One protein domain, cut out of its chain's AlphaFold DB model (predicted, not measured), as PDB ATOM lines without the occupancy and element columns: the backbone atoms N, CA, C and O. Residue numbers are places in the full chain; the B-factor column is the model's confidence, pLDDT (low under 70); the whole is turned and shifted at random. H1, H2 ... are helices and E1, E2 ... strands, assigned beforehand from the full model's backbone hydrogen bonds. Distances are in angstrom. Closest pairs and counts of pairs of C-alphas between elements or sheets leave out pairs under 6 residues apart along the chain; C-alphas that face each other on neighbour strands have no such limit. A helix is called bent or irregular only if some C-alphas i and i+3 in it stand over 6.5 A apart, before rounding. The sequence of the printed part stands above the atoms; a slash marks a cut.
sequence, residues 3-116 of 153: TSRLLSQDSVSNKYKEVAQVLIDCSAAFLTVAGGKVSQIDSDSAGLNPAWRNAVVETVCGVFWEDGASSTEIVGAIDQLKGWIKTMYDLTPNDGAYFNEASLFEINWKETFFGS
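Overview. This is residues 3 to 116 of the 153 residues of an uncharacterized protein of Paxillus rubicundulus Ve08.2h10 (UniProt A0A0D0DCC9). A small three-stranded sheet has two helices, H2 and the longer H4, side by side over one face in two layers; H4 runs on past the sheet, where residues 67 to 72 stick out. The long link of residues 32 to 49 loops out toward the other end, and the short helices H3 and H5 pack on each other. The 114 printed residues hold, in order, E1 H1 H2 E2 H3 E3 H4 H5, a mixed class with sheet order E1, E3, E2, antiparallel. The whole is compact, with a radius of gyration of the C-alphas of 14.6 A, yet elongated, spanning 48 by 29 by 22 A.

Arrangement. E1, residues 3 to 8, is the antiparallel neighbour of E3, residues 55 to 62, with N 5 and O 59 at 2.9 A. H1, residues 9 to 14, only grazes the sheet. E2, residues 29 to 31, is E3's other antiparallel neighbour, with N 31 and O 58 at 2.8 A. E1, H1, H2, residues 16 to 25, and E2 form a split strand-helix-strand unit, two same-way strands with E3 between them; its crossover is right-handed. H4, residues 71 to 91, touches H2 with residues 84 to 91 alone, at a shallow tilt of 10 degrees, opposite ways; the closest C-alphas, of Val 22 and Trp 84, are 6.7 A apart. H3, residues 50 to 53, touches H5, residues 109 to 116, the closest C-alphas being Pro 50 and Gly 115, 6.4 A. Every O i to N i+4 pair is within hydrogen-bond range in H1, H2 and H4, and 3 of 4 in H5; H3 is too short for one.

Along the chain. E1 begins at C-alpha 3 (229.036, 223.972, 221.946). E3 is 20.0 A long and H4 30.3 A. H5 is irregular, with the C-alphas of residues 113 and 116 at 9.7 A, and it ends at Ser 116, with C-alpha 116 at (233.065, 243.460, 216.754).

Size, cuts and confidence. The C-alphas farthest apart, of Asp 42 and Gly 68, are 47.6 A apart. The links E2 to H3 and H4 to H5 are long. The printed part has no cut, and no printed residue is under 70 in pLDDT.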
ATOM      1  N   THR A   3     228.717 222.554 221.760       97.62
ATOM      2  CA  THR A   3     229.036 223.972 221.946       97.62
ATOM      3  C   THR A   3     230.546 224.110 222.100       97.62
ATOM      4  O   THR A   3     231.198 223.181 222.589       97.62
ATOM      5  N   SER A   4     231.090 225.262 221.723       98.06
ATOM      6  CA  SER A   4     232.510 225.561 221.848       98.06
ATOM      7  C   SER A   4     232.767 226.839 222.646       98.06
ATOM      8  O   SER A   4     231.870 227.651 222.909       98.06
ATOM      9  N   ARG A   5     234.019 227.016 223.069       98.31
ATOM     10  CA  ARG A   5     234.529 228.261 223.649       98.31
ATOM     11  C   ARG A   5     235.997 228.446 223.286       98.31
ATOM     12  O   ARG A   5     236.804 227.535 223.454       98.31
ATOM     13  N   LEU A   6     236.333 229.635 222.805       98.38
ATOM     14  CA  LEU A   6     237.691 230.110 222.570       98.38
ATOM     15  C   LEU A   6     238.209 230.707 223.878       98.38
ATOM     16  O   LEU A   6     238.054 231.903 224.116       98.38
ATOM     17  N   LEU A   7     238.781 229.869 224.740       98.25
ATOM     18  CA  LEU A   7     239.205 230.300 226.067       98.25
ATOM     19  C   LEU A   7     240.408 231.232 225.961       98.25
ATOM     20  O   LEU A   7     241.468 230.846 225.457       98.25
ATOM     21  N   SER A   8     240.244 232.458 226.446       97.69
ATOM     22  CA  SER A   8     241.320 233.444 226.475       97.69
ATOM     23  C   SER A   8     242.312 233.192 227.603       97.69
ATOM     24  O   SER A   8     242.030 232.477 228.568       97.69
ATOM     25  N   GLN A   9     243.480 233.836 227.514       94.75
ATOM     26  CA  GLN A   9     244.456 233.824 228.605       94.75
ATOM     27  C   GLN A   9     243.858 234.337 229.929       94.75
ATOM     28  O   GLN A   9     244.201 233.820 230.994       94.75
ATOM     29  N   ASP A  10     242.962 235.326 229.869       95.88
ATOM     30  CA  ASP A  10     242.300 235.901 231.043       95.88
ATOM     31  C   ASP A  10     241.388 234.869 231.719       95.88
ATOM     32  O   ASP A  10     241.566 234.573 232.903       95.88
ATOM     33  N   SER A  11     240.503 234.226 230.951       96.62
ATOM     34  CA  SER A  11     239.610 233.168 231.440       96.62
ATOM     35  C   SER A  11     240.375 232.027 232.107       96.62
ATOM     36  O   SER A  11     240.059 231.632 233.233       96.62
ATOM     37  N   VAL A  12     241.434 231.527 231.463       95.19
ATOM     38  CA  VAL A  12     242.232 230.418 232.016       95.19
ATOM     39  C   VAL A  12     243.135 230.828 233.176       95.19
ATOM     40  O   VAL A  12     243.605 229.954 233.894       95.19
ATOM     41  N   SER A  13     243.409 232.119 233.379       95.62
ATOM     42  CA  SER A  13     244.255 232.584 234.490       95.62
ATOM     43  C   SER A  13     243.430 233.014 235.700       95.62
ATOM     44  O   SER A  13     243.835 232.785 236.838       95.62
ATOM     45  N   ASN A  14     242.254 233.600 235.466       97.00
ATOM     46  CA  ASN A  14     241.455 234.263 236.496       97.00
ATOM     47  C   ASN A  14     240.163 233.513 236.857       97.00
ATOM     48  O   ASN A  14     239.615 233.751 237.932       97.00
ATOM     49  N   LYS A  15     239.688 232.596 236.002       97.00
ATOM     50  CA  LYS A  15     238.467 231.787 236.204       97.00
ATOM     51  C   LYS A  15     238.724 230.282 236.113       97.00
ATOM     52  O   LYS A  15     237.808 229.495 235.895       97.00
ATOM     53  N   TYR A  16     239.982 229.868 236.272       95.69
ATOM     54  CA  TYR A  16     240.421 228.500 235.996       95.69
ATOM     55  C   TYR A  16     239.659 227.424 236.769       95.69
ATOM     56  O   TYR A  16     239.417 226.363 236.210       95.69
ATOM     57  N   LYS A  17     239.274 227.663 238.031       97.88
ATOM     58  CA  LYS A  17     238.574 226.649 238.838       97.88
ATOM     59  C   LYS A  17     237.174 226.397 238.300       97.88
ATOM     60  O   LYS A  17     236.791 225.253 238.089       97.88
ATOM     61  N   GLU A  18     236.427 227.469 238.076       98.12
ATOM     62  CA  GLU A  18     235.049 227.426 237.610       98.12
ATOM     63  C   GLU A  18     234.976 226.934 236.164       98.12
ATOM     64  O   GLU A  18     234.170 226.057 235.857       98.12
ATOM     65  N   VAL A  19     235.871 227.419 235.298       98.06
ATOM     66  CA  VAL A  19     235.990 226.940 233.914       98.06
ATOM     67  C   VAL A  19     236.362 225.457 233.897       98.06
ATOM     68  O   VAL A  19     235.686 224.676 233.233       98.06
ATOM     69  N   ALA A  20     237.369 225.026 234.669       98.00
ATOM     70  CA  ALA A  20     237.752 223.615 234.734       98.00
ATOM     71  C   ALA A  20     236.607 222.725 235.228       98.00
ATOM     72  O   ALA A  20     236.446 221.621 234.717       98.00
ATOM     73  N   GLN A  21     235.784 223.196 236.170       98.19
ATOM     74  CA  GLN A  21     234.635 222.433 236.649       98.19
ATOM     75  C   GLN A  21     233.630 222.146 235.528       98.19
ATOM     76  O   GLN A  21     233.154 221.016 235.430       98.19
ATOM     77  N   VAL A  22     233.340 223.129 234.668       98.12
ATOM     78  CA  VAL A  22     232.460 222.934 233.502       98.12
ATOM     79  C   VAL A  22     233.102 221.990 232.486       98.12
ATOM     80  O   VAL A  22     232.445 221.077 231.996       98.12
ATOM     81  N   LEU A  23     234.394 222.173 232.192       98.31
ATOM     82  CA  LEU A  23     235.108 221.341 231.219       98.31
ATOM     83  C   LEU A  23     235.224 219.877 231.670       98.31
ATOM     84  O   LEU A  23     235.141 218.975 230.840       98.31
ATOM     85  N   ILE A  24     235.393 219.628 232.972       98.31
ATOM     86  CA  ILE A  24     235.382 218.277 233.547       98.31
ATOM     87  C   ILE A  24     233.977 217.678 233.452       98.31
ATOM     88  O   ILE A  24     233.839 216.542 233.005       98.31
ATOM     89  N   ASP A  25     232.948 218.437 233.835       98.06
ATOM     90  CA  ASP A  25     231.555 217.972 233.823       98.06
ATOM     91  C   ASP A  25     231.092 217.571 232.414       98.06
ATOM     92  O   ASP A  25     230.455 216.536 232.234       98.06
ATOM     93  N   CYS A  26     231.490 218.336 231.393       97.56
ATOM     94  CA  CYS A  26     231.152 218.035 230.004       97.56
ATOM     95  C   CYS A  26     232.139 217.091 229.295       97.56
ATOM     96  O   CYS A  26     231.952 216.806 228.113       97.56
ATOM     97  N   SER A  27     233.190 216.621 229.984       97.75
ATOM     98  CA  SER A  27     234.293 215.847 229.387       97.75
ATOM     99  C   SER A  27     234.858 216.510 228.121       97.75
ATOM    100  O   SER A  27     234.938 215.892 227.058       97.75
ATOM    101  N   ALA A  28     235.210 217.793 228.233       97.94
ATOM    102  CA  ALA A  28     235.558 218.641 227.100       97.94
ATOM    103  C   ALA A  28     236.711 218.085 226.254       97.94
ATOM    104  O   ALA A  28     237.734 217.627 226.773       97.94
ATOM    105  N   ALA A  29     236.587 218.237 224.936       98.00
ATOM    106  CA  ALA A  29     237.712 218.125 224.019       98.00
ATOM    107  C   ALA A  29     238.499 219.444 223.984       98.00
ATOM    108  O   ALA A  29     237.912 220.525 224.041       98.00
ATOM    109  N   PHE A  30     239.823 219.347 223.850       97.94
ATOM    110  CA  PHE A  30     240.731 220.492 223.756       97.94
ATOM    111  C   PHE A  30     241.388 220.520 222.376       97.94
ATOM    112  O   PHE A  30     242.203 219.656 222.046       97.94
ATOM    113  N   LEU A  31     241.048 221.526 221.579       98.00
ATOM    114  CA  LEU A  31     241.592 221.769 220.251       98.00
ATOM    115  C   LEU A  31     242.694 222.834 220.358       98.00
ATOM    116  O   LEU A  31     242.447 224.029 220.531       98.00
ATOM    117  N   THR A  32     243.951 222.400 220.272       96.69
ATOM    118  CA  THR A  32     245.148 223.250 220.427       96.69
ATOM    119  C   THR A  32     245.513 223.975 219.127       96.69
ATOM    120  O   THR A  32     246.639 223.914 218.639       96.69
ATOM    121  N   VAL A  33     244.521 224.660 218.554       96.69
ATOM    122  CA  VAL A  33     244.602 225.355 217.257       96.69
ATOM    123  C   VAL A  33     244.725 226.880 217.384       96.69
ATOM    124  O   VAL A  33     244.951 227.565 216.387       96.69
ATOM    125  N   ALA A  34     244.594 227.415 218.601       96.50
ATOM    126  CA  ALA A  34     244.711 228.840 218.905       96.50
ATOM    127  C   ALA A  34     246.139 229.240 219.345       96.50
ATOM    128  O   ALA A  34     247.052 228.416 219.423       96.50
ATOM    129  N   GLY A  35     246.345 230.530 219.630       95.75
ATOM    130  CA  GLY A  35     247.643 231.072 220.041       95.75
ATOM    131  C   GLY A  35     248.718 231.053 218.943       95.75
ATOM    132  O   GLY A  35     248.444 230.961 217.744       95.75
ATOM    133  N   GLY A  36     249.985 231.191 219.345       96.06
ATOM    134  CA  GLY A  36     251.131 231.122 218.434       96.06
ATOM    135  C   GLY A  36     251.055 232.129 217.280       96.06
ATOM    136  O   GLY A  36     251.053 233.337 217.493       96.06
ATOM    137  N   LYS A  37     251.033 231.639 216.034       96.31
ATOM    138  CA  LYS A  37     250.905 232.511 214.856       96.31
ATOM    139  C   LYS A  37     249.510 233.109 214.709       96.31
ATOM    140  O   LYS A  37     249.412 234.216 214.194       96.31
ATOM    141  N   VAL A  38     248.464 232.436 215.193       96.62
ATOM    142  CA  VAL A  38     247.079 232.925 215.108       96.62
ATOM    143  C   VAL A  38     246.918 234.233 215.880       96.62
ATOM    144  O   VAL A  38     246.256 235.137 215.379       96.62
ATOM    145  N   SER A  39     247.578 234.385 217.033       96.38
ATOM    146  CA  SER A  39     247.517 235.606 217.853       96.38
ATOM    147  C   SER A  39     248.316 236.791 217.307       96.38
ATOM    148  O   SER A  39     248.137 237.912 217.771       96.38
ATOM    149  N   GLN A  40     249.183 236.568 216.317       96.56
ATOM    150  CA  GLN A  40     250.063 237.601 215.752       96.56
ATOM    151  C   GLN A  40     249.489 238.273 214.502       96.56
ATOM    152  O   GLN A  40     250.035 239.274 214.043       96.56
ATOM    153  N   ILE A  41     248.435 237.707 213.915       96.19
ATOM    154  CA  ILE A  41     247.798 238.266 212.723       96.19
ATOM    155  C   ILE A  41     246.861 239.397 213.144       96.19
ATOM    156  O   ILE A  41     246.159 239.281 214.142       96.19
ATOM    157  N   ASP A  42     246.808 240.475 212.366       96.88
ATOM    158  CA  ASP A  42     245.832 241.547 212.571       96.88
ATOM    159  C   ASP A  42     244.405 240.966 212.622       96.88
ATOM    160  O   ASP A  42     244.026 240.134 211.784       96.88
ATOM    161  N   SER A  43     243.622 241.344 213.636       96.00
ATOM    162  CA  SER A  43     242.234 240.896 213.763       96.00
ATOM    163  C   SER A  43     241.399 241.357 212.577       96.00
ATOM    164  O   SER A  43     240.566 240.590 212.114       96.00
ATOM    165  N   ASP A  44     241.674 242.533 212.018       96.62
ATOM    166  CA  ASP A  44     240.833 243.140 210.981       96.62
ATOM    167  C   ASP A  44     241.237 242.728 209.556       96.62
ATOM    168  O   ASP A  44     240.595 243.107 208.576       96.62
ATOM    169  N   SER A  45     242.271 241.889 209.424       96.12
ATOM    170  CA  SER A  45     242.715 241.349 208.131       96.12
ATOM    171  C   SER A  45     241.730 240.357 207.498       96.12
ATOM    172  O   SER A  45     241.794 240.105 206.293       96.12
ATOM    173  N   ALA A  46     240.821 239.787 208.291       94.75
ATOM    174  CA  ALA A  46     239.798 238.843 207.856       94.75
ATOM    175  C   ALA A  46     238.536 238.992 208.717       94.75
ATOM    176  O   ALA A  46     238.601 239.476 209.838       94.75
ATOM    177  N   GLY A  47     237.389 238.509 208.228       95.75
ATOM    178  CA  GLY A  47     236.120 238.511 208.978       95.75
ATOM    179  C   GLY A  47     236.031 237.453 210.085       95.75
ATOM    180  O   GLY A  47     234.963 236.881 210.291       95.75
ATOM    181  N   LEU A  48     237.157 237.120 210.716       96.12
ATOM    182  CA  LEU A  48     237.257 236.129 211.783       96.12
ATOM    183  C   LEU A  48     237.082 236.825 213.134       96.12
ATOM    184  O   LEU A  48     237.745 237.830 213.367       96.12
ATOM    185  N   ASN A  49     236.291 236.248 214.047       97.94
ATOM    186  CA  ASN A  49     236.096 236.815 215.387       97.94
ATOM    187  C   ASN A  49     237.446 237.185 216.051       97.94
ATOM    188  O   ASN A  49     238.301 236.304 216.205       97.94
ATOM    189  N   PRO A  50     237.646 238.445 216.490       97.69
ATOM    190  CA  PRO A  50     238.879 238.874 217.149       97.69
ATOM    191  C   PRO A  50     239.272 238.051 218.383       97.69
ATOM    192  O   PRO A  50     240.460 237.989 218.701       97.69
ATOM    193  N   ALA A  51     238.327 237.369 219.042       97.69
ATOM    194  CA  ALA A  51     238.601 236.475 220.171       97.69
ATOM    195  C   ALA A  51     239.668 235.411 219.851       97.69
ATOM    196  O   ALA A  51     240.463 235.055 220.719       97.69
ATOM    197  N   TRP A  52     239.782 234.982 218.587       97.88
ATOM    198  CA  TRP A  52     240.849 234.088 218.123       97.88
ATOM    199  C   TRP A  52     242.264 234.606 218.401       97.88
ATOM    200  O   TRP A  52     243.194 233.808 218.514       97.88
ATOM    201  N   ARG A  53     242.456 235.929 218.499       97.12
ATOM    202  CA  ARG A  53     243.768 236.530 218.775       97.12
ATOM    203  C   ARG A  53     244.188 236.419 220.234       97.12
ATOM    204  O   ARG A  53     245.382 236.421 220.509       97.12
ATOM    205  N   ASN A  54     243.226 236.296 221.142       96.00
ATOM    206  CA  ASN A  54     243.469 236.185 222.580       96.00
ATOM    207  C   ASN A  54     243.252 234.759 223.120       96.00
ATOM    208  O   ASN A  54     243.628 234.453 224.252       96.00
ATOM    209  N   ALA A  55     242.641 233.884 222.320       97.88
ATOM    210  CA  ALA A  55     242.407 232.493 222.670       97.88
ATOM    211  C   ALA A  55     243.723 231.711 222.795       97.88
ATOM    212  O   ALA A  55     244.604 231.797 221.933       97.88
ATOM    213  N   VAL A  56     243.831 230.910 223.853       97.56
ATOM    214  CA  VAL A  56     244.942 229.966 224.057       97.56
ATOM    215  C   VAL A  56     244.558 228.539 223.675       97.56
ATOM    216  O   VAL A  56     245.426 227.739 223.339       97.56
ATOM    217  N   VAL A  57     243.264 228.222 223.702       97.81
ATOM    218  CA  VAL A  57     242.719 226.920 223.321       97.81
ATOM    219  C   VAL A  57     241.269 227.081 222.888       97.81
ATOM    220  O   VAL A  57     240.557 227.958 223.378       97.81
ATOM    221  N   GLU A  58     240.828 226.219 221.985       98.25
ATOM    222  CA  GLU A  58     239.415 226.019 221.716       98.25
ATOM    223  C   GLU A  58     238.935 224.763 222.449       98.25
ATOM    224  O   GLU A  58     239.574 223.714 222.381       98.25
ATOM    225  N   THR A  59     237.830 224.860 223.181       98.31
ATOM    226  CA  THR A  59     237.236 223.724 223.894       98.31
ATOM    227  C   THR A  59     235.863 223.407 223.352       98.31
ATOM    228  O   THR A  59     235.098 224.334 223.097       98.31
ATOM    229  N   VAL A  60     235.529 222.121 223.263       98.38
ATOM    230  CA  VAL A  60     234.227 221.646 222.785       98.38
ATOM    231  C   VAL A  60     233.583 220.754 223.840       98.38
ATOM    232  O   VAL A  60     234.184 219.776 224.283       98.38
ATOM    233  N   CYS A  61     232.348 221.079 224.214       98.12
ATOM    234  CA  CYS A  61     231.474 220.233 225.023       98.12
ATOM    235  C   CYS A  61     230.394 219.628 224.121       98.12
ATOM    236  O   CYS A  61     229.842 220.313 223.256       98.12
ATOM    237  N   GLY A  62     230.052 218.360 224.344       97.06
ATOM    238  CA  GLY A  62     229.069 217.649 223.535       97.06
ATOM    239  C   GLY A  62     228.096 216.839 224.374       97.06
ATOM    240  O   GLY A  62     228.464 216.262 225.390       97.06
ATOM    241  N   VAL A  63     226.853 216.773 223.909       97.38
ATOM    242  CA  VAL A  63     225.862 215.806 224.385       97.38
ATOM    243  C   VAL A  63     225.486 214.869 223.249       97.38
ATOM    244  O   VAL A  63     225.354 215.287 222.092       97.38
ATOM    245  N   PHE A  64     225.299 213.603 223.590       95.81
ATOM    246  CA  PHE A  64     225.017 212.524 222.655       95.81
ATOM    247  C   PHE A  64     223.847 211.702 223.185       95.81
ATOM    248  O   PHE A  64     223.520 211.756 224.369       95.81
ATOM    249  N   TRP A  65     223.210 210.962 222.295       97.12
ATOM    250  CA  TRP A  65     222.151 210.022 222.624       97.12
ATOM    251  C   TRP A  65     222.204 208.874 221.622       97.12
ATOM    252  O   TRP A  65     222.661 209.057 220.493       97.12
ATOM    253  N   GLU A  66     221.748 207.705 222.054       97.25
ATOM    254  CA  GLU A  66     221.704 206.506 221.221       97.25
ATOM    255  C   GLU A  66     220.541 206.553 220.223       97.25
ATOM    256  O   GLU A  66     219.527 207.233 220.432       97.25
ATOM    257  N   ASP A  67     220.667 205.780 219.147       97.06
ATOM    258  CA  ASP A  67     219.571 205.576 218.207       97.06
ATOM    259  C   ASP A  67     218.362 204.954 218.924       97.06
ATOM    260  O   ASP A  67     218.465 203.947 219.625       97.06
ATOM    261  N   GLY A  68     217.190 205.567 218.742       97.44
ATOM    262  CA  GLY A  68     215.951 205.154 219.409       97.44
ATOM    263  C   GLY A  68     215.715 205.774 220.791       97.44
ATOM    264  O   GLY A  68     214.694 205.458 221.403       97.44
ATOM    265  N   ALA A  69     216.591 206.671 221.265       98.12
ATOM    266  CA  ALA A  69     216.356 207.444 222.484       98.12
ATOM    267  C   ALA A  69     215.003 208.177 222.445       98.12
ATOM    268  O   ALA A  69     214.572 208.709 221.416       98.12
ATOM    269  N   SER A  70     214.326 208.220 223.588       98.38
ATOM    270  CA  SER A  70     213.054 208.919 223.731       98.38
ATOM    271  C   SER A  70     213.230 210.433 223.604       98.38
ATOM    272  O   SER A  70     214.286 210.999 223.892       98.38
ATOM    273  N   SER A  71     212.149 211.132 223.253       98.12
ATOM    274  CA  SER A  71     212.151 212.598 223.231       98.12
ATOM    275  C   SER A  71     212.546 213.203 224.581       98.12
ATOM    276  O   SER A  71     213.184 214.248 224.612       98.12
ATOM    277  N   THR A  72     212.185 212.554 225.691       98.38
ATOM    278  CA  THR A  72     212.514 213.016 227.046       98.38
ATOM    279  C   THR A  72     214.013 212.933 227.319       98.38
ATOM    280  O   THR A  72     214.578 213.881 227.857       98.38
ATOM    281  N   GLU A  73     214.669 211.844 226.917       98.19
ATOM    282  CA  GLU A  73     216.124 211.691 227.055       98.19
ATOM    283  C   GLU A  73     216.869 212.712 226.194       98.19
ATOM    284  O   GLU A  73     217.773 213.387 226.685       98.19
ATOM    285  N   ILE A  74     216.434 212.895 224.940       98.38
ATOM    286  CA  ILE A  74     217.023 213.890 224.037       98.38
ATOM    287  C   ILE A  74     216.881 215.287 224.642       98.38
ATOM    288  O   ILE A  74     217.878 215.994 224.756       98.38
ATOM    289  N   VAL A  75     215.676 215.683 225.073       98.12
ATOM    290  CA  VAL A  75     215.423 216.994 225.698       98.12
ATOM    291  C   VAL A  75     216.275 217.190 226.951       98.12
ATOM    292  O   VAL A  75     216.870 218.253 227.098       98.12
ATOM    293  N   GLY A  76     216.410 216.168 227.801       98.44
ATOM    294  CA  GLY A  76     217.288 216.223 228.973       98.44
ATOM    295  C   GLY A  76     218.748 216.501 228.603       98.44
ATOM    296  O   GLY A  76     219.377 217.377 229.195       98.44
ATOM    297  N   ALA A  77     219.262 215.836 227.566       98.19
ATOM    298  CA  ALA A  77     220.599 216.092 227.038       98.19
ATOM    299  C   ALA A  77     220.729 217.519 226.462       98.19
ATOM    300  O   ALA A  77     221.719 218.207 226.711       98.19
ATOM    301  N   ILE A  78     219.716 218.009 225.734       98.19
ATOM    302  CA  ILE A  78     219.685 219.397 225.235       98.19
ATOM    303  C   ILE A  78     219.754 220.390 226.404       98.19
ATOM    304  O   ILE A  78     220.479 221.383 226.333       98.19
ATOM    305  N   ASP A  79     218.989 220.156 227.465       98.38
ATOM    306  CA  ASP A  79     218.913 221.067 228.604       98.38
ATOM    307  C   ASP A  79     220.210 221.071 229.421       98.38
ATOM    308  O   ASP A  79     220.642 222.140 229.859       98.38
ATOM    309  N   GLN A  80     220.900 219.931 229.523       98.25
ATOM    310  CA  GLN A  80     222.260 219.878 230.061       98.25
ATOM    311  C   GLN A  80     223.229 220.735 229.230       98.25
ATOM    312  O   GLN A  80     223.938 221.573 229.789       98.25
ATOM    313  N   LEU A  81     223.198 220.612 227.896       98.38
ATOM    314  CA  LEU A  81     224.021 221.432 226.998       98.38
ATOM    315  C   LEU A  81     223.748 222.933 227.189       98.38
ATOM    316  O   LEU A  81     224.686 223.723 227.280       98.38
ATOM    317  N   LYS A  82     222.476 223.341 227.289       98.44
ATOM    318  CA  LYS A  82     222.097 224.741 227.567       98.44
ATOM    319  C   LYS A  82     222.627 225.223 228.917       98.44
ATOM    320  O   LYS A  82     223.036 226.378 229.024       98.44
ATOM    321  N   GLY A  83     222.621 224.354 229.929       98.38
ATOM    322  CA  GLY A  83     223.215 224.627 231.235       98.38
ATOM    323  C   GLY A  83     224.695 224.980 231.114       98.38
ATOM    324  O   GLY A  83     225.105 226.047 231.569       98.38
ATOM    325  N   TRP A  84     225.470 224.148 230.414       98.38
ATOM    326  CA  TRP A  84     226.891 224.409 230.159       98.38
ATOM    327  C   TRP A  84     227.126 225.691 229.362       98.38
ATOM    328  O   TRP A  84     227.986 226.479 229.749       98.38
ATOM    329  N   ILE A  85     226.346 225.937 228.300       98.31
ATOM    330  CA  ILE A  85     226.431 227.175 227.502       98.31
ATOM    331  C   ILE A  85     226.245 228.392 228.401       98.31
ATOM    332  O   ILE A  85     227.056 229.316 228.369       98.31
ATOM    333  N   LYS A  86     225.201 228.386 229.237       98.31
ATOM    334  CA  LYS A  86     224.912 229.502 230.132       98.31
ATOM    335  C   LYS A  86     226.052 229.729 231.124       98.31
ATOM    336  O   LYS A  86     226.518 230.855 231.261       98.31
ATOM    337  N   THR A  87     226.492 228.679 231.814       98.00
ATOM    338  CA  THR A  87     227.557 228.800 232.816       98.00
ATOM    339  C   THR A  87     228.863 229.261 232.178       98.00
ATOM    340  O   THR A  87     229.513 230.146 232.726       98.00
ATOM    341  N   MET A  88     229.231 228.721 231.014       97.81
ATOM    342  CA  MET A  88     230.441 229.138 230.310       97.81
ATOM    343  C   MET A  88     230.351 230.603 229.870       97.81
ATOM    344  O   MET A  88     231.262 231.371 230.155       97.81
ATOM    345  N   TYR A  89     229.230 231.023 229.273       97.38
ATOM    346  CA  TYR A  89     229.001 232.418 228.882       97.38
ATOM    347  C   TYR A  89     229.141 233.391 230.065       97.38
ATOM    348  O   TYR A  89     229.807 234.418 229.943       97.38
ATOM    349  N   ASP A  90     228.563 233.057 231.224       97.69
ATOM    350  CA  ASP A  90     228.650 233.895 232.427       97.69
ATOM    351  C   ASP A  90     230.090 233.990 232.973       97.69
ATOM    352  O   ASP A  90     230.484 235.021 233.521       97.69
ATOM    353  N   LEU A  91     230.877 232.915 232.848       97.88
ATOM    354  CA  LEU A  91     232.265 232.861 233.315       97.88
ATOM    355  C   LEU A  91     233.233 233.571 232.370       97.88
ATOM    356  O   LEU A  91     234.212 234.156 232.840       97.88
ATOM    357  N   THR A  92     232.967 233.521 231.066       97.12
ATOM    358  CA  THR A  92     233.865 234.008 230.014       97.12
ATOM    359  C   THR A  92     233.153 234.992 229.069       97.12
ATOM    360  O   THR A  92     233.090 234.753 227.862       97.12
ATOM    361  N   PRO A  93     232.605 236.118 229.572       94.12
ATOM    362  CA  PRO A  93     231.729 236.996 228.786       94.12
ATOM    363  C   PRO A  93     232.433 237.717 227.626       94.12
ATOM    364  O   PRO A  93     231.766 238.245 226.744       94.12
ATOM    365  N   ASN A  94     233.769 237.752 227.639       94.00
ATOM    366  CA  ASN A  94     234.594 238.380 226.602       94.00
ATOM    367  C   ASN A  94     235.228 237.354 225.644       94.00
ATOM    368  O   ASN A  94     235.968 237.743 224.738       94.00
ATOM    369  N   ASP A  95     234.981 236.060 225.857       97.31
ATOM    370  CA  ASP A  95     235.490 235.000 224.993       97.31
ATOM    371  C   ASP A  95     234.518 234.737 223.837       97.31
ATOM    372  O   ASP A  95     233.301 234.886 223.958       97.31
ATOM    373  N   GLY A  96     235.063 234.297 222.705       97.38
ATOM    374  CA  GLY A  96     234.273 233.902 221.540       97.38
ATOM    375  C   GLY A  96     233.990 232.403 221.507       97.38
ATOM    376  O   GLY A  96     234.471 231.637 222.336       97.38
ATOM    377  N   ALA A  97     233.260 231.959 220.497       97.62
ATOM    378  CA  ALA A  97     233.129 230.553 220.139       97.62
ATOM    379  C   ALA A  97     233.328 230.390 218.633       97.62
ATOM    380  O   ALA A  97     233.124 231.329 217.853       97.62
ATOM    381  N   TYR A  98     233.723 229.197 218.210       97.62
ATOM    382  CA  TYR A  98     233.864 228.915 216.795       97.62
ATOM    383  C   TYR A  98     232.507 228.568 216.198       97.62
ATOM    384  O   TYR A  98     231.925 227.532 216.504       97.62
ATOM    385  N   PHE A  99     232.029 229.436 215.310       96.81
ATOM    386  CA  PHE A  99     230.722 229.319 214.663       96.81
ATOM    387  C   PHE A  99     230.438 227.934 214.053       96.81
ATOM    388  O   PHE A  99     229.303 227.471 214.081       96.81
ATOM    389  N   ASN A 100     231.462 227.257 213.522       96.69
ATOM    390  CA  ASN A 100     231.289 225.955 212.873       96.69
ATOM    391  C   ASN A 100     231.112 224.791 213.866       96.69
ATOM    392  O   ASN A 100     230.622 223.739 213.465       96.69
ATOM    393  N   GLU A 101     231.483 224.971 215.135       95.75
ATOM    394  CA  GLU A 101     231.383 223.972 216.210       95.75
ATOM    395  C   GLU A 101     230.536 224.511 217.376       95.75
ATOM    396  O   GLU A 101     230.842 224.324 218.554       95.75
ATOM    397  N   ALA A 102     229.469 225.241 217.045       90.19
ATOM    398  CA  ALA A 102     228.628 225.937 218.007       90.19
ATOM    399  C   ALA A 102     227.190 225.396 218.071       90.19
ATOM    400  O   ALA A 102     226.799 224.463 217.367       90.19
ATOM    401  N   SER A 103     226.397 225.996 218.959       95.19
ATOM    402  CA  SER A 103     225.029 225.591 219.276       95.19
ATOM    403  C   SER A 103     224.035 226.699 218.956       95.19
ATOM    404  O   SER A 103     224.283 227.841 219.320       95.19
ATOM    405  N   LEU A 104     222.846 226.335 218.459       93.56
ATOM    406  CA  LEU A 104     221.701 227.250 218.274       93.56
ATOM    407  C   LEU A 104     221.072 227.768 219.582       93.56
ATOM    408  O   LEU A 104     220.008 228.392 219.588       93.56
ATOM    409  N   PHE A 105     221.666 227.404 220.715       96.06
ATOM    410  CA  PHE A 105     221.303 227.896 222.038       96.06
ATOM    411  C   PHE A 105     222.324 228.906 222.568       96.06
ATOM    412  O   PHE A 105     222.255 229.265 223.745       96.06
ATOM    413  N   GLU A 106     223.279 229.331 221.737       96.88
ATOM    414  CA  GLU A 106     224.323 230.262 222.132       96.88
ATOM    415  C   GLU A 106     223.738 231.603 222.580       96.88
ATOM    416  O   GLU A 106     222.846 232.191 221.958       96.88
ATOM    417  N   ILE A 107     224.267 232.116 223.687       96.19
ATOM    418  CA  ILE A 107     223.858 233.411 224.213       96.19
ATOM    419  C   ILE A 107     224.656 234.484 223.483       96.19
ATOM    420  O   ILE A 107     225.868 234.376 223.311       96.19
ATOM    421  N   ASN A 108     223.960 235.537 223.047       96.44
ATOM    422  CA  ASN A 108     224.577 236.660 222.342       96.44
ATOM    423  C   ASN A 108     225.419 236.216 221.123       96.44
ATOM    424  O   ASN A 108     226.502 236.741 220.876       96.44
ATOM    425  N   TRP A 109     224.901 235.251 220.351       97.00
ATOM    426  CA  TRP A 109     225.596 234.589 219.237       97.00
ATOM    427  C   TRP A 109     226.294 235.546 218.257       97.00
ATOM    428  O   TRP A 109     227.343 235.214 217.719       97.00
ATOM    429  N   LYS A 110     225.763 236.759 218.045       97.62
ATOM    430  CA  LYS A 110     226.383 237.769 217.172       97.62
ATOM    431  C   LYS A 110     227.786 238.145 217.641       97.62
ATOM    432  O   LYS A 110     228.722 238.101 216.851       97.62
ATOM    433  N   GLU A 111     227.919 238.474 218.921       97.81
ATOM    434  CA  GLU A 111     229.211 238.806 219.524       97.81
ATOM    435  C   GLU A 111     230.044 237.538 219.721       97.81
ATOM    436  O   GLU A 111     231.214 237.485 219.349       97.81
ATOM    437  N   THR A 112     229.421 236.472 220.221       97.88
ATOM    438  CA  THR A 112     230.120 235.219 220.501       97.88
ATOM    439  C   THR A 112     230.763 234.618 219.244       97.88
ATOM    440  O   THR A 112     231.890 234.130 219.305       97.88
ATOM    441  N   PHE A 113     230.105 234.677 218.084       98.25
ATOM    442  CA  PHE A 113     230.606 234.075 216.843       98.25
ATOM    443  C   PHE A 113     231.347 235.041 215.929       98.25
ATOM    444  O   PHE A 113     232.257 234.612 215.222       98.25
ATOM    445  N   PHE A 114     230.991 236.326 215.932       98.31
ATOM    446  CA  PHE A 114     231.534 237.303 214.981       98.31
ATOM    447  C   PHE A 114     232.207 238.503 215.654       98.31
ATOM    448  O   PHE A 114     232.930 239.242 214.987       98.31
ATOM    449  N   GLY A 115     232.005 238.697 216.958       97.56
ATOM    450  CA  GLY A 115     232.557 239.804 217.728       97.56
ATOM    451  C   GLY A 115     232.212 241.171 217.140       97.56
ATOM    452  O   GLY A 115     231.201 241.364 216.451       97.56
ATOM    453  N   SER A 116     233.149 242.105 217.304       97.50
ATOM    454  CA  SER A 116     233.065 243.460 216.754       97.50
ATOM    455  C   SER A 116     232.890 243.515 215.227       97.50
ATOM    456  O   SER A 116     232.427 244.528 214.693       97.50
TER     457      SER A 116